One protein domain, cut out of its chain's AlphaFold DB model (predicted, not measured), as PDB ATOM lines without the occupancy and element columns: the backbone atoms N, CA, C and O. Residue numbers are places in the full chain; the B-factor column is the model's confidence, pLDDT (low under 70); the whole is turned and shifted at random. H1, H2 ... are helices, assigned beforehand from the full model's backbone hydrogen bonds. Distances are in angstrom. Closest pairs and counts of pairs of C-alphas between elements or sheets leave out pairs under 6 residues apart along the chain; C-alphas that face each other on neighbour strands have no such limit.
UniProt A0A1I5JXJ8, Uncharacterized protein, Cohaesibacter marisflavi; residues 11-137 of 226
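This is residues 11 to 137 of the 226 residues of an uncharacterized protein of Cohaesibacter marisflavi (UniProt A0A1I5JXJ8). A long helix, H6, and the shorter H1 run side by side in opposite ways, and the helical hairpin of H3 and H4 packs on this pair, steeply turned to it. The last six residues of H6, 132 to 137, stick out, and the short H2 lies near the end of H1. The printed part has 127 residues with six named helices, H1 to H6 in order, and no named strand: all helix. It is only just compact, close to loose, with a radius of gyration of the C-alphas of 16.2 A, and elongated, spanning 55 by 31 by 30 A.

Start with H1, residues 15 to 34; H2, residues 39 to 48, is close to it but not clearly touching, C-alphas 32 and 42 being closest at 6.6 A. With residues 16 to 20 alone, H1 touches H3, residues 58 to 70, about perpendicular at 80 degrees; closest are C-alphas 20 and 66, 5.4 A. H3 and H4, residues 78 to 87, form a hairpin at a steep tilt of 40 degrees; C-alphas 65 and 85 come closest, at 7.0 A. H5, residues 97 to 100, only just touches H4, with 3 pairs of C-alphas within 8 A, closest 79 and 98 at 5.9 A. H6, residues 103 to 137, touches H1 at a shallow tilt of 30 degrees, opposite ways; look at C-alphas 23 and 116, closest at 4.3 A. H6 touches H4 with residues 106 to 113 alone, about perpendicular at 85 degrees, closest C-alphas 78 and 110 at 4.0 A. Every O i to N i+4 pair is within hydrogen-bond range in H1, H2, H3, H4 and H6; H5 is too short for one.

Find C-alpha 15 at (-35.812, -31.551, -38.651); from there H1 runs 28.6 A. H3 spans 18.2 A. H6 runs 50.8 A to C-alpha 137 at (-44.685, -52.944, -33.799).

The C-alphas of Ala 38 and Ala 137 are farthest apart, 55.6 A. The printed part has no cut and no long link. Residues 36 to 59 are under pLDDT 70.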
ATOM      1  N   LEU A  11     -41.495 -38.868 -39.424       89.56
ATOM      2  CA  LEU A  11     -40.230 -39.514 -39.782       89.56
ATOM      3  C   LEU A  11     -39.626 -39.010 -41.094       89.56
ATOM      4  O   LEU A  11     -38.414 -39.130 -41.259       89.56
ATOM      5  N   ASP A  12     -40.451 -38.449 -41.978       90.62
ATOM      6  CA  ASP A  12     -40.029 -37.919 -43.278       90.62
ATOM      7  C   ASP A  12     -39.765 -36.404 -43.219       90.62
ATOM      8  O   ASP A  12     -39.326 -35.799 -44.195       90.62
ATOM      9  N   VAL A  13     -40.016 -35.781 -42.063       90.88
ATOM     10  CA  VAL A  13     -39.798 -34.351 -41.844       90.88
ATOM     11  C   VAL A  13     -38.305 -34.062 -41.690       90.88
ATOM     12  O   VAL A  13     -37.612 -34.660 -40.864       90.88
ATOM     13  N   ASP A  14     -37.819 -33.084 -42.453       92.69
ATOM     14  CA  ASP A  14     -36.476 -32.531 -42.299       92.69
ATOM     15  C   ASP A  14     -36.420 -31.634 -41.053       92.69
ATOM     16  O   ASP A  14     -36.866 -30.483 -41.053       92.69
ATOM     17  N   VAL A  15     -35.885 -32.196 -39.967       94.50
ATOM     18  CA  VAL A  15     -35.812 -31.551 -38.651       94.50
ATOM     19  C   VAL A  15     -35.039 -30.237 -38.701       94.50
ATOM     20  O   VAL A  15     -35.449 -29.260 -38.072       94.50
ATOM     21  N   LEU A  16     -33.944 -30.193 -39.466       93.75
ATOM     22  CA  LEU A  16     -33.106 -29.005 -39.574       93.75
ATOM     23  C   LEU A  16     -33.878 -27.864 -40.232       93.75
ATOM     24  O   LEU A  16     -33.880 -26.748 -39.714       93.75
ATOM     25  N   LYS A  17     -34.572 -28.145 -41.340       90.06
ATOM     26  CA  LYS A  17     -35.350 -27.125 -42.058       90.06
ATOM     27  C   LYS A  17     -36.469 -26.548 -41.202       90.06
ATOM     28  O   LYS A  17     -36.654 -25.332 -41.186       90.06
ATOM     29  N   VAL A  18     -37.185 -27.392 -40.456       91.94
ATOM     30  CA  VAL A  18     -38.244 -26.921 -39.549       91.94
ATOM     31  C   VAL A  18     -37.655 -26.080 -38.418       91.94
ATOM     32  O   VAL A  18     -38.147 -24.986 -38.145       91.94
ATOM     33  N   ALA A  19     -36.572 -26.541 -37.794       93.75
ATOM     34  CA  ALA A  19     -35.891 -25.806 -36.733       93.75
ATOM     35  C   ALA A  19     -35.359 -24.446 -37.210       93.75
ATOM     36  O   ALA A  19     -35.521 -23.442 -36.517       93.75
ATOM     37  N   MET A  20     -34.758 -24.396 -38.400       91.75
ATOM     38  CA  MET A  20     -34.303 -23.167 -39.048       91.75
ATOM     39  C   MET A  20     -35.465 -22.195 -39.272       91.75
ATOM     40  O   MET A  20     -35.370 -21.035 -38.875       91.75
ATOM     41  N   ALA A  21     -36.572 -22.667 -39.854       88.00
ATOM     42  CA  ALA A  21     -37.739 -21.838 -40.141       88.00
ATOM     43  C   ALA A  21     -38.356 -21.252 -38.862       88.00
ATOM     44  O   ALA A  21     -38.594 -20.046 -38.787       88.00
ATOM     45  N   VAL A  22     -38.550 -22.068 -37.819       90.75
ATOM     46  CA  VAL A  22     -39.071 -21.583 -36.529       90.75
ATOM     47  C   VAL A  22     -38.085 -20.623 -35.863       90.75
ATOM     48  O   VAL A  22     -38.493 -19.589 -35.328       90.75
ATOM     49  N   GLY A  23     -36.788 -20.933 -35.935       90.94
ATOM     50  CA  GLY A  23     -35.699 -20.065 -35.496       90.94
ATOM     51  C   GLY A  23     -35.807 -18.662 -36.082       90.94
ATOM     52  O   GLY A  23     -35.838 -17.659 -35.363       90.94
ATOM     53  N   HIS A  24     -35.917 -18.628 -37.403       87.38
ATOM     54  CA  HIS A  24     -35.980 -17.424 -38.207       87.38
ATOM     55  C   HIS A  24     -37.247 -16.604 -37.941       87.38
ATOM     56  O   HIS A  24     -37.159 -15.416 -37.637       87.38
ATOM     57  N   VAL A  25     -38.421 -17.246 -37.962       86.69
ATOM     58  CA  VAL A  25     -39.708 -16.584 -37.697       86.69
ATOM     59  C   VAL A  25     -39.746 -15.995 -36.290       86.69
ATOM     60  O   VAL A  25     -40.203 -14.868 -36.115       86.69
ATOM     61  N   ALA A  26     -39.235 -16.712 -35.286       88.50
ATOM     62  CA  ALA A  26     -39.187 -16.212 -33.916       88.50
ATOM     63  C   ALA A  26     -38.304 -14.960 -33.794       88.50
ATOM     64  O   ALA A  26     -38.717 -13.973 -33.185       88.50
ATOM     65  N   ALA A  27     -37.108 -14.986 -34.391       87.69
ATOM     66  CA  ALA A  27     -36.189 -13.852 -34.379       87.69
ATOM     67  C   ALA A  27     -36.794 -12.626 -35.077       87.69
ATOM     68  O   ALA A  27     -36.786 -11.531 -34.512       87.69
ATOM     69  N   LEU A  28     -37.387 -12.824 -36.256       82.81
ATOM     70  CA  LEU A  28     -38.073 -11.775 -37.001       82.81
ATOM     71  C   LEU A  28     -39.232 -11.185 -36.186       82.81
ATOM     72  O   LEU A  28     -39.291  -9.973 -35.987       82.81
ATOM     73  N   ALA A  29     -40.119 -12.037 -35.663       84.31
ATOM     74  CA  ALA A  29     -41.263 -11.621 -34.857       84.31
ATOM     75  C   ALA A  29     -40.831 -10.770 -33.655       84.31
ATOM     76  O   ALA A  29     -41.433  -9.729 -33.397       84.31
ATOM     77  N   LEU A  30     -39.754 -11.141 -32.960       85.50
ATOM     78  CA  LEU A  30     -39.243 -10.336 -31.853       85.50
ATOM     79  C   LEU A  30     -38.787  -8.949 -32.314       85.50
ATOM     80  O   LEU A  30     -39.197  -7.951 -31.724       85.50
ATOM     81  N   VAL A  31     -37.981  -8.870 -33.377       82.75
ATOM     82  CA  VAL A  31     -37.515  -7.582 -33.912       82.75
ATOM     83  C   VAL A  31     -38.699  -6.701 -34.300       82.75
ATOM     84  O   VAL A  31     -38.695  -5.509 -33.988       82.75
ATOM     85  N   THR A  32     -39.738  -7.287 -34.905       79.25
ATOM     86  CA  THR A  32     -40.937  -6.538 -35.303       79.25
ATOM     87  C   THR A  32     -41.683  -5.922 -34.124       79.25
ATOM     88  O   THR A  32     -42.248  -4.844 -34.260       79.25
ATOM     89  N   GLN A  33     -41.661  -6.582 -32.965       83.50
ATOM     90  CA  GLN A  33     -42.312  -6.098 -31.749       83.50
ATOM     91  C   GLN A  33     -41.440  -5.099 -30.984       83.50
ATOM     92  O   GLN A  33     -41.956  -4.215 -30.309       83.50
ATOM     93  N   MET A  34     -40.113  -5.237 -31.065       81.62
ATOM     94  CA  MET A  34     -39.176  -4.359 -30.360       81.62
ATOM     95  C   MET A  34     -38.964  -3.011 -31.055       81.62
ATOM     96  O   MET A  34     -38.522  -2.062 -30.408       81.62
ATOM     97  N   ARG A  35     -39.242  -2.914 -32.359       73.81
ATOM     98  CA  ARG A  35     -39.136  -1.663 -33.112       73.81
ATOM     99  C   ARG A  35     -40.505  -1.002 -33.243       73.81
ATOM    100  O   ARG A  35     -41.351  -1.461 -33.999       73.81
ATOM    101  N   GLU A  36     -40.684   0.132 -32.571       64.31
ATOM    102  CA  GLU A  36     -41.753   1.088 -32.885       64.31
ATOM    103  C   GLU A  36     -41.407   1.804 -34.206       64.31
ATOM    104  O   GLU A  36     -40.897   2.921 -34.209       64.31
ATOM    105  N   GLY A  37     -41.602   1.131 -35.342       57.47
ATOM    106  CA  GLY A  37     -41.265   1.653 -36.671       57.47
ATOM    107  C   GLY A  37     -42.414   1.498 -37.663       57.47
ATOM    108  O   GLY A  37     -43.198   0.551 -37.588       57.47
ATOM    109  N   ALA A  38     -42.521   2.431 -38.612       56.16
ATOM    110  CA  ALA A  38     -43.446   2.310 -39.738       56.16
ATOM    111  C   ALA A  38     -43.169   1.010 -40.520       56.16
ATOM    112  O   ALA A  38     -42.021   0.575 -40.613       56.16
ATOM    113  N   GLN A  39     -44.200   0.409 -41.127       57.06
ATOM    114  CA  GLN A  39     -44.108  -0.838 -41.913       57.06
ATOM    115  C   GLN A  39     -42.943  -0.872 -42.930       57.06
ATOM    116  O   GLN A  39     -42.404  -1.939 -43.201       57.06
ATOM    117  N   SER A  40     -42.486   0.280 -43.425       52.62
ATOM    118  CA  SER A  40     -41.341   0.403 -44.337       52.62
ATOM    119  C   SER A  40     -39.959   0.172 -43.697       52.62
ATOM    120  O   SER A  40     -39.010  -0.174 -44.394       52.62
ATOM    121  N   GLU A  41     -39.793   0.368 -42.384       51.94
ATOM    122  CA  GLU A  41     -38.537   0.038 -41.678       51.94
ATOM    123  C   GLU A  41     -38.459  -1.448 -41.316       51.94
ATOM    124  O   GLU A  41     -37.376  -2.033 -41.292       51.94
ATOM    125  N   LEU A  42     -39.622  -2.070 -41.109       55.12
ATOM    126  CA  LEU A  42     -39.768  -3.519 -41.026       55.12
ATOM    127  C   LEU A  42     -39.329  -4.182 -42.336       55.12
ATOM    128  O   LEU A  42     -38.553  -5.129 -42.279       55.12
ATOM    129  N   GLU A  43     -39.723  -3.648 -43.501       51.41
ATOM    130  CA  GLU A  43     -39.257  -4.077 -44.843       51.41
ATOM    131  C   GLU A  43     -37.728  -4.018 -45.013       51.41
ATOM    132  O   GLU A  43     -37.128  -4.870 -45.663       51.41
ATOM    133  N   LEU A  44     -37.054  -3.069 -44.363       48.03
ATOM    134  CA  LEU A  44     -35.589  -2.970 -44.358       48.03
ATOM    135  C   LEU A  44     -34.913  -4.044 -43.484       48.03
ATOM    136  O   LEU A  44     -33.754  -4.393 -43.713       48.03
ATOM    137  N   TYR A  45     -35.634  -4.593 -42.509       50.81
ATOM    138  CA  TYR A  45     -35.193  -5.742 -41.719       50.81
ATOM    139  C   TYR A  45     -35.561  -7.070 -42.362       50.81
ATOM    140  O   TYR A  45     -34.759  -8.001 -42.318       50.81
ATOM    141  N   TYR A  46     -36.712  -7.117 -43.039       50.47
ATOM    142  CA  TYR A  46     -36.958  -8.136 -44.041       50.47
ATOM    143  C   TYR A  46     -35.787  -8.155 -45.015       50.47
ATOM    144  O   TYR A  46     -35.333  -9.243 -45.264       50.47
ATOM    145  N   ARG A  47     -35.168  -7.022 -45.399       46.03
ATOM    146  CA  ARG A  47     -33.907  -6.976 -46.178       46.03
ATOM    147  C   ARG A  47     -32.645  -7.528 -45.513       46.03
ATOM    148  O   ARG A  47     -31.814  -8.104 -46.205       46.03
ATOM    149  N   LEU A  48     -32.478  -7.368 -44.199       48.78
ATOM    150  CA  LEU A  48     -31.404  -8.036 -43.433       48.78
ATOM    151  C   LEU A  48     -31.551  -9.568 -43.452       48.78
ATOM    152  O   LEU A  48     -30.594 -10.280 -43.160       48.78
ATOM    153  N   PHE A  49     -32.743 -10.040 -43.815       49.69
ATOM    154  CA  PHE A  49     -33.141 -11.433 -43.928       49.69
ATOM    155  C   PHE A  49     -33.799 -11.752 -45.294       49.69
ATOM    156  O   PHE A  49     -34.436 -12.795 -45.432       49.69
ATOM    157  N   GLU A  50     -33.633 -10.892 -46.314       42.94
ATOM    158  CA  GLU A  50     -34.109 -11.130 -47.680       42.94
ATOM    159  C   GLU A  50     -32.947 -11.804 -48.397       42.94
ATOM    160  O   GLU A  50     -31.783 -11.454 -48.162       42.94
ATOM    161  N   PRO A  51     -33.230 -12.706 -49.344       40.88
ATOM    162  CA  PRO A  51     -32.265 -13.040 -50.371       40.88
ATOM    163  C   PRO A  51     -31.991 -11.776 -51.202       40.88
ATOM    164  O   PRO A  51     -32.660 -11.489 -52.191       40.88
ATOM    165  N   LEU A  52     -31.030 -10.964 -50.764       42.28
ATOM    166  CA  LEU A  52     -30.541  -9.834 -51.538       42.28
ATOM    167  C   LEU A  52     -29.698 -10.392 -52.694       42.28
ATOM    168  O   LEU A  52     -28.582 -10.866 -52.487       42.28
ATOM    169  N   GLU A  53     -30.286 -10.269 -53.887       37.19
ATOM    170  CA  GLU A  53     -29.834 -10.679 -55.226       37.19
ATOM    171  C   GLU A  53     -30.319 -12.070 -55.679       37.19
ATOM    172  O   GLU A  53     -29.926 -13.107 -55.144       37.19
ATOM    173  N   GLU A  54     -31.136 -12.075 -56.745       38.38
ATOM    174  CA  GLU A  54     -31.378 -13.237 -57.608       38.38
ATOM    175  C   GLU A  54     -30.018 -13.783 -58.085       38.38
ATOM    176  O   GLU A  54     -29.427 -13.283 -59.042       38.38
ATOM    177  N   GLY A  55     -29.481 -14.769 -57.360       45.50
ATOM    178  CA  GLY A  55     -28.182 -15.380 -57.651       45.50
ATOM    179  C   GLY A  55     -27.345 -15.824 -56.446       45.50
ATOM    180  O   GLY A  55     -26.359 -16.529 -56.666       45.50
ATOM    181  N   ARG A  56     -27.693 -15.468 -55.196       48.72
ATOM    182  CA  ARG A  56     -26.949 -15.921 -53.999       48.72
ATOM    183  C   ARG A  56     -27.616 -17.076 -53.246       48.72
ATOM    184  O   ARG A  56     -28.821 -17.099 -53.043       48.72
ATOM    185  N   GLN A  57     -26.768 -17.997 -52.788       57.00
ATOM    186  CA  GLN A  57     -27.034 -19.190 -51.972       57.00
ATOM    187  C   GLN A  57     -27.439 -18.861 -50.515       57.00
ATOM    188  O   GLN A  57     -27.016 -19.521 -49.575       57.00
ATOM    189  N   THR A  58     -28.238 -17.820 -50.283       58.97
ATOM    190  CA  THR A  58     -28.545 -17.328 -48.925       58.97
ATOM    191  C   THR A  58     -29.373 -18.301 -48.085       58.97
ATOM    192  O   THR A  58     -29.215 -18.328 -46.865       58.97
ATOM    193  N   GLU A  59     -30.224 -19.126 -48.702       65.94
ATOM    194  CA  GLU A  59     -30.874 -20.238 -47.989       65.94
ATOM    195  C   GLU A  59     -29.854 -21.281 -47.517       65.94
ATOM    196  O   GLU A  59     -29.982 -21.793 -46.404       65.94
ATOM    197  N   ASP A  60     -28.815 -21.548 -48.313       79.62
ATOM    198  CA  ASP A  60     -27.746 -22.472 -47.931       79.62
ATOM    199  C   ASP A  60     -26.929 -21.893 -46.766       79.62
ATOM    200  O   ASP A  60     -26.618 -22.608 -45.816       79.62
ATOM    201  N   ASP A  61     -26.651 -20.587 -46.769       82.56
ATOM    202  CA  ASP A  61     -25.947 -19.910 -45.671       82.56
ATOM    203  C   ASP A  61     -26.764 -19.913 -44.365       82.56
ATOM    204  O   ASP A  61     -26.220 -20.157 -43.281       82.56
ATOM    205  N   LEU A  62     -28.083 -19.702 -44.449       83.25
ATOM    206  CA  LEU A  62     -28.985 -19.812 -43.297       83.25
ATOM    207  C   LEU A  62     -29.045 -21.257 -42.778       83.25
ATOM    208  O   LEU A  62     -29.022 -21.477 -41.564       83.25
ATOM    209  N   ALA A  63     -29.067 -22.239 -43.682       88.12
ATOM    210  CA  ALA A  63     -29.015 -23.652 -43.330       88.12
ATOM    211  C   ALA A  63     -27.687 -24.010 -42.649       88.12
ATOM    212  O   ALA A  63     -27.697 -24.726 -41.651       88.12
ATOM    213  N   ILE A  64     -26.555 -23.459 -43.103       91.06
ATOM    214  CA  ILE A  64     -25.245 -23.626 -42.452       91.06
ATOM    215  C   ILE A  64     -25.255 -23.019 -41.041       91.06
ATOM    216  O   ILE A  64     -24.694 -23.599 -40.108       91.06
ATOM    217  N   LEU A  65     -25.912 -21.875 -40.851       91.38
ATOM    218  CA  LEU A  65     -26.096 -21.249 -39.538       91.38
ATOM    219  C   LEU A  65     -26.959 -22.089 -38.595       91.38
ATOM    220  O   LEU A  65     -26.600 -22.271 -37.431       91.38
ATOM    221  N   ALA A  66     -28.084 -22.607 -39.086       92.81
ATOM    222  CA  ALA A  66     -28.938 -23.505 -38.320       92.81
ATOM    223  C   ALA A  66     -28.185 -24.791 -37.965       92.81
ATOM    224  O   ALA A  66     -28.163 -25.192 -36.804       92.81
ATOM    225  N   GLN A  67     -27.467 -25.375 -38.927       95.38
ATOM    226  CA  GLN A  67     -26.643 -26.561 -38.722       95.38
ATOM    227  C   GLN A  67     -25.580 -26.311 -37.647       95.38
ATOM    228  O   GLN A  67     -25.409 -27.122 -36.741       95.38
ATOM    229  N   TYR A  68     -24.929 -25.145 -37.680       95.19
ATOM    230  CA  TYR A  68     -23.968 -24.734 -36.661       95.19
ATOM    231  C   TYR A  68     -24.572 -24.697 -35.247       95.19
ATOM    232  O   TYR A  68     -23.891 -25.048 -34.284       95.19
ATOM    233  N   VAL A  69     -25.838 -24.293 -35.106       95.56
ATOM    234  CA  VAL A  69     -26.563 -24.329 -33.826       95.56
ATOM    235  C   VAL A  69     -26.915 -25.760 -33.426       95.56
ATOM    236  O   VAL A  69     -26.734 -26.139 -32.268       95.56
ATOM    237  N   CYS A  70     -27.416 -26.552 -34.369       94.31
ATOM    238  CA  CYS A  70     -27.939 -27.892 -34.127       94.31
ATOM    239  C   CYS A  70     -26.847 -28.930 -33.820       94.31
ATOM    240  O   CYS A  70     -27.054 -29.783 -32.956       94.31
ATOM    241  N   ASP A  71     -25.674 -28.819 -34.450       94.50
ATOM    242  CA  ASP A  71     -24.544 -29.743 -34.265       94.50
ATOM    243  C   ASP A  71     -23.815 -29.563 -32.932       94.50
ATOM    244  O   ASP A  71     -23.061 -30.436 -32.487       94.50
ATOM    245  N   ARG A  72     -24.001 -28.419 -32.270       91.38
ATOM    246  CA  ARG A  72     -23.308 -28.119 -31.019       91.38
ATOM    247  C   ARG A  72     -23.950 -28.886 -29.854       91.38
ATOM    248  O   ARG A  72     -25.171 -28.859 -29.677       91.38
ATOM    249  N   PRO A  73     -23.146 -29.528 -28.985       88.00
ATOM    250  CA  PRO A  73     -23.670 -30.175 -27.781       88.00
ATOM    251  C   PRO A  73     -24.189 -29.155 -26.758       88.00
ATOM    252  O   PRO A  73     -25.080 -29.465 -25.973       88.00
ATOM    253  N   GLU A  74     -23.648 -27.937 -26.783       90.31
ATOM    254  CA  GLU A  74     -24.001 -26.839 -25.885       90.31
ATOM    255  C   GLU A  74     -24.827 -25.769 -26.606       90.31
ATOM    256  O   GLU A  74     -24.831 -25.678 -27.834       90.31
ATOM    257  N   ASN A  75     -25.511 -24.928 -25.827       91.25
ATOM    258  CA  ASN A  75     -26.267 -23.805 -26.369       91.25
ATOM    259  C   ASN A  75     -25.324 -22.772 -27.000       91.25
ATOM    260  O   ASN A  75     -24.452 -22.228 -26.323       91.25
ATOM    261  N   VAL A  76     -25.557 -22.458 -28.273       93.81
ATOM    262  CA  VAL A  76     -24.845 -21.392 -28.986       93.81
ATOM    263  C   VAL A  76     -25.315 -20.028 -28.481       93.81
ATOM    264  O   VAL A  76     -26.515 -19.765 -28.382       93.81
ATOM    265  N   THR A  77     -24.371 -19.150 -28.143       94.62
ATOM    266  CA  THR A  77     -24.692 -17.776 -27.738       94.62
ATOM    267  C   THR A  77     -25.003 -16.903 -28.955       94.62
ATOM    268  O   THR A  77     -24.519 -17.160 -30.056       94.62
ATOM    269  N   GLY A  78     -25.773 -15.825 -28.760       90.69
ATOM    270  CA  GLY A  78     -26.045 -14.861 -29.837       90.69
ATOM    271  C   GLY A  78     -24.764 -14.265 -30.438       90.69
ATOM    272  O   GLY A  78     -24.681 -14.092 -31.645       90.69
ATOM    273  N   GLU A  79     -23.731 -14.058 -29.617       94.50
ATOM    274  CA  GLU A  79     -22.415 -13.585 -30.062       94.50
ATOM    275  C   GLU A  79     -21.698 -14.598 -30.964       94.50
ATOM    276  O   GLU A  79     -21.175 -14.239 -32.017       94.50
ATOM    277  N   GLN A  80     -21.679 -15.877 -30.578       95.25
ATOM    278  CA  GLN A  80     -21.082 -16.936 -31.395       95.25
ATOM    279  C   GLN A  80     -21.799 -17.068 -32.738       95.25
ATOM    280  O   GLN A  80     -21.157 -17.285 -33.764       95.25
ATOM    281  N   LEU A  81     -23.126 -16.935 -32.719       94.00
ATOM    282  CA  LEU A  81     -23.947 -16.983 -33.917       94.00
ATOM    283  C   LEU A  81     -23.692 -15.777 -34.829       94.00
ATOM    284  O   LEU A  81     -23.558 -15.944 -36.036       94.00
ATOM    285  N   PHE A  82     -23.559 -14.583 -34.250       91.50
ATOM    286  CA  PHE A  82     -23.234 -13.352 -34.967       91.50
ATOM    287  C   PHE A  82     -21.860 -13.428 -35.639       91.50
ATOM    288  O   PHE A  82     -21.738 -13.173 -36.832       91.50
ATOM    289  N   ARG A  83     -20.823 -13.878 -34.920       93.12
ATOM    290  CA  ARG A  83     -19.499 -14.118 -35.520       93.12
ATOM    291  C   ARG A  83     -19.592 -15.099 -36.687       93.12
ATOM    292  O   ARG A  83     -18.983 -14.870 -37.729       93.12
ATOM    293  N   LYS A  84     -20.396 -16.159 -36.543       92.69
ATOM    294  CA  LYS A  84     -20.595 -17.134 -37.616       92.69
ATOM    295  C   LYS A  84     -21.311 -16.532 -38.826       92.69
ATOM    296  O   LYS A  84     -20.931 -16.819 -39.956       92.69
ATOM    297  N   ALA A  85     -22.302 -15.677 -38.606       88.62
ATOM    298  CA  ALA A  85     -22.986 -14.957 -39.674       88.62
ATOM    299  C   ALA A  85     -22.049 -13.982 -40.411       88.62
ATOM    300  O   ALA A  85     -22.131 -13.860 -41.633       88.62
ATOM    301  N   ALA A  86     -21.107 -13.360 -39.696       86.75
ATOM    302  CA  ALA A  86     -20.054 -12.540 -40.288       86.75
ATOM    303  C   ALA A  86     -19.101 -13.367 -41.174       86.75
ATOM    304  O   ALA A  86     -18.777 -12.948 -42.282       86.75
ATOM    305  N   GLU A  87     -18.693 -14.562 -40.720       88.31
ATOM    306  CA  GLU A  87     -17.881 -15.501 -41.519       88.31
ATOM    307  C   GLU A  87     -18.583 -15.916 -42.821       88.31
ATOM    308  O   GLU A  87     -17.928 -16.075 -43.849       88.31
ATOM    309  N   LEU A  88     -19.909 -16.074 -42.774       84.94
ATOM    310  CA  LEU A  88     -20.756 -16.405 -43.925       84.94
ATOM    311  C   LEU A  88     -21.138 -15.176 -44.764       84.94
ATOM    312  O   LEU A  88     -21.919 -15.289 -45.701       84.94
ATOM    313  N   ALA A  89     -20.608 -13.993 -44.442       82.31
ATOM    314  CA  ALA A  89     -20.913 -12.736 -45.123       82.31
ATOM    315  C   ALA A  89     -22.419 -12.397 -45.199       82.31
ATOM    316  O   ALA A  89     -22.848 -11.676 -46.106       82.31
ATOM    317  N   LEU A  90     -23.211 -12.862 -44.224       80.19
ATOM    318  CA  LEU A  90     -24.643 -12.553 -44.112       80.19
ATOM    319  C   LEU A  90     -24.895 -11.119 -43.650       80.19
ATOM    320  O   LEU A  90     -25.937 -10.535 -43.931       80.19
ATOM    321  N   HIS A  91     -23.918 -10.521 -42.974       80.25
ATOM    322  CA  HIS A  91     -23.911  -9.102 -42.664       80.25
ATOM    323  C   HIS A  91     -22.524  -8.500 -42.860       80.25
ATOM    324  O   HIS A  91     -21.512  -9.193 -42.925       80.25
ATOM    325  N   LYS A  92     -22.488  -7.167 -42.930       78.00
ATOM    326  CA  LYS A  92     -21.261  -6.380 -43.137       78.00
ATOM    327  C   LYS A  92     -20.631  -5.863 -41.839       78.00
ATOM    328  O   LYS A  92     -19.608  -5.191 -41.900       78.00
ATOM    329  N   ALA A  93     -21.261  -6.110 -40.690       77.94
ATOM    330  CA  ALA A  93     -20.717  -5.717 -39.393       77.94
ATOM    331  C   ALA A  93     -19.476  -6.550 -39.027       77.94
ATOM    332  O   ALA A  93     -19.395  -7.725 -39.385       77.94
ATOM    333  N   ASP A  94     -18.540  -5.933 -38.302       86.06
ATOM    334  CA  ASP A  94     -17.324  -6.581 -37.799       86.06
ATOM    335  C   ASP A  94     -17.699  -7.743 -36.849       86.06
ATOM    336  O   ASP A  94     -18.520  -7.513 -35.954       86.06
ATOM    337  N   PRO A  95     -17.136  -8.961 -37.003       86.69
ATOM    338  CA  PRO A  95     -17.399 -10.098 -36.118       86.69
ATOM    339  C   PRO A  95     -17.301  -9.788 -34.615       86.69
ATOM    340  O   PRO A  95     -18.070 -10.346 -33.829       86.69
ATOM    341  N   ASP A  96     -16.390  -8.901 -34.202       92.25
ATOM    342  CA  ASP A  96     -16.172  -8.575 -32.786       92.25
ATOM    343  C   ASP A  96     -17.077  -7.432 -32.275       92.25
ATOM    344  O   ASP A  96     -17.153  -7.178 -31.072       92.25
ATOM    345  N   SER A  97     -17.856  -6.795 -33.157       89.94
ATOM    346  CA  SER A  97     -18.748  -5.670 -32.825       89.94
ATOM    347  C   SER A  97     -20.119  -6.079 -32.265       89.94
ATOM    348  O   SER A  97     -21.041  -5.263 -32.219       89.94
ATOM    349  N   TYR A  98     -20.295  -7.329 -31.820       90.81
ATOM    350  CA  TYR A  98     -21.593  -7.843 -31.356       90.81
ATOM    351  C   TYR A  98     -22.224  -6.983 -30.248       90.81
ATOM    352  O   TYR A  98     -23.417  -6.691 -30.286       90.81
ATOM    353  N   PHE A  99     -21.434  -6.552 -29.260       92.12
ATOM    354  CA  PHE A  99     -21.939  -5.750 -28.136       92.12
ATOM    355  C   PHE A  99     -22.237  -4.292 -28.501       92.12
ATOM    356  O   PHE A  99     -22.950  -3.624 -27.753       92.12
ATOM    357  N   GLU A 100     -21.728  -3.828 -29.640       90.56
ATOM    358  CA  GLU A 100     -21.988  -2.500 -30.198       90.56
ATOM    359  C   GLU A 100     -23.275  -2.480 -31.035       90.56
ATOM    360  O   GLU A 100     -23.811  -1.411 -31.325       90.56
ATOM    361  N   GLN A 101     -23.802  -3.658 -31.391       86.00
ATOM    362  CA  GLN A 101     -25.069  -3.777 -32.099       86.00
ATOM    363  C   GLN A 101     -26.249  -3.339 -31.228       86.00
ATOM    364  O   GLN A 101     -26.257  -3.454 -29.994       86.00
ATOM    365  N   SER A 102     -27.303  -2.886 -31.901       86.19
ATOM    366  CA  SER A 102     -28.550  -2.509 -31.252       86.19
ATOM    367  C   SER A 102     -29.183  -3.698 -30.510       86.19
ATOM    368  O   SER A 102     -28.896  -4.871 -30.768       86.19
ATOM    369  N   LEU A 103     -29.998  -3.397 -29.495       87.81
ATOM    370  CA  LEU A 103     -30.558  -4.414 -28.597       87.81
ATOM    371  C   LEU A 103     -31.395  -5.463 -29.347       87.81
ATOM    372  O   LEU A 103     -31.283  -6.649 -29.057       87.81
ATOM    373  N   ASP A 104     -32.177  -5.025 -30.329       85.75
ATOM    374  CA  ASP A 104     -32.980  -5.870 -31.213       85.75
ATOM    375  C   ASP A 104     -32.128  -6.877 -31.996       85.75
ATOM    376  O   ASP A 104     -32.480  -8.052 -32.030       85.75
ATOM    377  N   VAL A 105     -30.976  -6.470 -32.548       86.38
ATOM    378  CA  VAL A 105     -30.062  -7.381 -33.264       86.38
ATOM    379  C   VAL A 105     -29.557  -8.466 -32.316       86.38
ATOM    380  O   VAL A 105     -29.626  -9.658 -32.620       86.38
ATOM    381  N   ARG A 106     -29.065  -8.065 -31.140       89.94
ATOM    382  CA  ARG A 106     -28.502  -9.000 -30.154       89.94
ATOM    383  C   ARG A 106     -29.541 -10.014 -29.682       89.94
ATOM    384  O   ARG A 106     -29.254 -11.211 -29.613       89.94
ATOM    385  N   GLU A 107     -30.754  -9.552 -29.392       91.69
ATOM    386  CA  GLU A 107     -31.836 -10.443 -28.985       91.69
ATOM    387  C   GLU A 107     -32.349 -11.309 -30.144       91.69
ATOM    388  O   GLU A 107     -32.686 -12.466 -29.903       91.69
ATOM    389  N   ALA A 108     -32.316 -10.839 -31.395       89.00
ATOM    390  CA  ALA A 108     -32.673 -11.646 -32.563       89.00
ATOM    391  C   ALA A 108     -31.742 -12.857 -32.738       89.00
ATOM    392  O   ALA A 108     -32.221 -13.988 -32.820       89.00
ATOM    393  N   TYR A 109     -30.417 -12.654 -32.713       91.88
ATOM    394  CA  TYR A 109     -29.441 -13.754 -32.793       91.88
ATOM    395  C   TYR A 109     -29.578 -14.723 -31.618       91.88
ATOM    396  O   TYR A 109     -29.538 -15.945 -31.784       91.88
ATOM    397  N   ARG A 110     -29.776 -14.189 -30.410       94.44
ATOM    398  CA  ARG A 110     -29.996 -15.001 -29.210       94.44
ATOM    399  C   ARG A 110     -31.289 -15.810 -29.299       94.44
ATOM    400  O   ARG A 110     -31.295 -16.965 -28.872       94.44
ATOM    401  N   LEU A 111     -32.372 -15.222 -29.804       94.12
ATOM    402  CA  LEU A 111     -33.651 -15.903 -29.945       94.12
ATOM    403  C   LEU A 111     -33.572 -16.974 -31.027       94.12
ATOM    404  O   LEU A 111     -33.930 -18.105 -30.724       94.12
ATOM    405  N   PHE A 112     -33.012 -16.663 -32.202       93.38
ATOM    406  CA  PHE A 112     -32.778 -17.634 -33.275       93.38
ATOM    407  C   PHE A 112     -32.046 -18.873 -32.754       93.38
ATOM    408  O   PHE A 112     -32.526 -19.991 -32.925       93.38
ATOM    409  N   ALA A 113     -30.909 -18.683 -32.070       95.19
ATOM    410  CA  ALA A 113     -30.117 -19.794 -31.544       95.19
ATOM    411  C   ALA A 113     -30.934 -20.673 -30.584       95.19
ATOM    412  O   ALA A 113     -30.869 -21.901 -30.639       95.19
ATOM    413  N   LYS A 114     -31.729 -20.047 -29.710       95.38
ATOM    414  CA  LYS A 114     -32.542 -20.755 -28.717       95.38
ATOM    415  C   LYS A 114     -33.706 -21.515 -29.339       95.38
ATOM    416  O   LYS A 114     -33.875 -22.693 -29.036       95.38
ATOM    417  N   SER A 115     -34.518 -20.855 -30.161       95.12
ATOM    418  CA  SER A 115     -35.708 -21.471 -30.752       95.12
ATOM    419  C   SER A 115     -35.328 -22.550 -31.762       95.12
ATOM    420  O   SER A 115     -35.908 -23.631 -31.717       95.12
ATOM    421  N   CYS A 116     -34.302 -22.315 -32.586       95.00
ATOM    422  CA  CYS A 116     -33.778 -23.320 -33.509       95.00
ATOM    423  C   CYS A 116     -33.320 -24.576 -32.754       95.00
ATOM    424  O   CYS A 116     -33.781 -25.680 -33.043       95.00
ATOM    425  N   ARG A 117     -32.489 -24.416 -31.712       95.12
ATOM    426  CA  ARG A 117     -31.989 -25.558 -30.936       95.12
ATOM    427  C   ARG A 117     -33.105 -26.332 -30.240       95.12
ATOM    428  O   ARG A 117     -33.079 -27.560 -30.253       95.12
ATOM    429  N   LEU A 118     -34.060 -25.627 -29.636       95.56
ATOM    430  CA  LEU A 118     -35.172 -26.239 -28.909       95.56
ATOM    431  C   LEU A 118     -36.033 -27.097 -29.839       95.56
ATOM    432  O   LEU A 118     -36.249 -28.271 -29.559       95.56
ATOM    433  N   VAL A 119     -36.449 -26.535 -30.975       95.88
ATOM    434  CA  VAL A 119     -37.271 -27.249 -31.961       95.88
ATOM    435  C   VAL A 119     -36.517 -28.435 -32.547       95.88
ATOM    436  O   VAL A 119     -37.092 -29.511 -32.692       95.88
ATOM    437  N   PHE A 120     -35.227 -28.267 -32.843       96.25
ATOM    438  CA  PHE A 120     -34.396 -29.356 -33.346       96.25
ATOM    439  C   PHE A 120     -34.366 -30.544 -32.374       96.25
ATOM    440  O   PHE A 120     -34.632 -31.673 -32.779       96.25
ATOM    441  N   ILE A 121     -34.089 -30.292 -31.090       95.25
ATOM    442  CA  ILE A 121     -34.025 -31.345 -30.067       95.25
ATOM    443  C   ILE A 121     -35.385 -32.031 -29.901       95.25
ATOM    444  O   ILE A 121     -35.445 -33.261 -29.880       95.25
ATOM    445  N   ASP A 122     -36.469 -31.261 -29.802       95.94
ATOM    446  CA  ASP A 122     -37.813 -31.816 -29.611       95.94
ATOM    447  C   ASP A 122     -38.218 -32.726 -30.777       95.94
ATOM    448  O   ASP A 122     -38.715 -33.836 -30.567       95.94
ATOM    449  N   LEU A 123     -37.946 -32.303 -32.012       95.31
ATOM    450  CA  LEU A 123     -38.235 -33.097 -33.204       95.31
ATOM    451  C   LEU A 123     -37.339 -34.338 -33.314       95.31
ATOM    452  O   LEU A 123     -37.834 -35.405 -33.680       95.31
ATOM    453  N   GLU A 124     -36.054 -34.256 -32.959       94.69
ATOM    454  CA  GLU A 124     -35.176 -35.435 -32.912       94.69
ATOM    455  C   GLU A 124     -35.655 -36.472 -31.888       94.69
ATOM    456  O   GLU A 124     -35.636 -37.680 -32.159       94.69
ATOM    457  N   ILE A 125     -36.089 -36.014 -30.708       94.88
ATOM    458  CA  ILE A 125     -36.658 -36.879 -29.671       94.88
ATOM    459  C   ILE A 125     -37.929 -37.538 -30.204       94.88
ATOM    460  O   ILE A 125     -38.042 -38.765 -30.152       94.88
ATOM    461  N   TRP A 126     -38.838 -36.758 -30.790       95.19
ATOM    462  CA  TRP A 126     -40.084 -37.284 -31.340       95.19
ATOM    463  C   TRP A 126     -39.829 -38.317 -32.449       95.19
ATOM    464  O   TRP A 126     -40.369 -39.427 -32.406       95.19
ATOM    465  N   GLN A 127     -38.933 -38.031 -33.397       94.50
ATOM    466  CA  GLN A 127     -38.565 -38.992 -34.439       94.50
ATOM    467  C   GLN A 127     -37.950 -40.271 -33.863       94.50
ATOM    468  O   GLN A 127     -38.227 -41.370 -34.350       94.50
ATOM    469  N   ARG A 128     -37.118 -40.167 -32.819       93.62
ATOM    470  CA  ARG A 128     -36.529 -41.335 -32.150       93.62
ATOM    471  C   ARG A 128     -37.592 -42.192 -31.466       93.62
ATOM    472  O   ARG A 128     -37.531 -43.423 -31.547       93.62
ATOM    473  N   GLU A 129     -38.559 -41.565 -30.809       93.69
ATOM    474  CA  GLU A 129     -39.674 -42.262 -30.173       93.69
ATOM    475  C   GLU A 129     -40.553 -42.980 -31.196       93.69
ATOM    476  O   GLU A 129     -40.871 -44.156 -30.997       93.69
ATOM    477  N   GLU A 130     -40.876 -42.336 -32.320       92.19
ATOM    478  CA  GLU A 130     -41.668 -42.979 -33.370       92.19
ATOM    479  C   GLU A 130     -40.924 -44.116 -34.068       92.19
ATOM    480  O   GLU A 130     -41.494 -45.193 -34.260       92.19
ATOM    481  N   LYS A 131     -39.619 -43.969 -34.332       91.56
ATOM    482  CA  LYS A 131     -38.784 -45.085 -34.819       91.56
ATOM    483  C   LYS A 131     -38.815 -46.269 -33.850       91.56
ATOM    484  O   LYS A 131     -38.932 -47.418 -34.275       91.56
ATOM    485  N   SER A 132     -38.758 -46.009 -32.543       90.06
ATOM    486  CA  SER A 132     -38.837 -47.050 -31.508       90.06
ATOM    487  C   SER A 132     -40.206 -47.737 -31.473       90.06
ATOM    488  O   SER A 132     -40.278 -48.965 -31.376       90.06
ATOM    489  N   LYS A 133     -41.303 -46.979 -31.598       89.06
ATOM    490  CA  LYS A 133     -42.665 -47.530 -31.673       89.06
ATOM    491  C   LYS A 133     -42.847 -48.401 -32.917       89.06
ATOM    492  O   LYS A 133     -43.329 -49.527 -32.788       89.06
ATOM    493  N   GLN A 134     -42.388 -47.945 -34.083       88.38
ATOM    494  CA  GLN A 134     -42.435 -48.729 -35.321       88.38
ATOM    495  C   GLN A 134     -41.588 -50.003 -35.230       88.38
ATOM    496  O   GLN A 134     -42.052 -51.074 -35.618       88.38
ATOM    497  N   ALA A 135     -40.389 -49.934 -34.642       86.38
ATOM    498  CA  ALA A 135     -39.545 -51.110 -34.427       86.38
ATOM    499  C   ALA A 135     -40.208 -52.146 -33.498       86.38
ATOM    500  O   ALA A 135     -40.172 -53.344 -33.780       86.38
ATOM    501  N   LYS A 136     -40.861 -51.697 -32.417       85.69
ATOM    502  CA  LYS A 136     -41.623 -52.572 -31.507       85.69
ATOM    503  C   LYS A 136     -42.850 -53.187 -32.180       85.69
ATOM    504  O   LYS A 136     -43.145 -54.349 -31.928       85.69
ATOM    505  N   ALA A 137     -43.547 -52.437 -33.034       82.62
ATOM    506  CA  ALA A 137     -44.685 -52.944 -33.799       82.62
ATOM    507  C   ALA A 137     -44.256 -53.963 -34.874       82.62
ATOM    508  O   ALA A 137     -44.944 -54.960 -35.096       82.62
TER     509      ALA A 137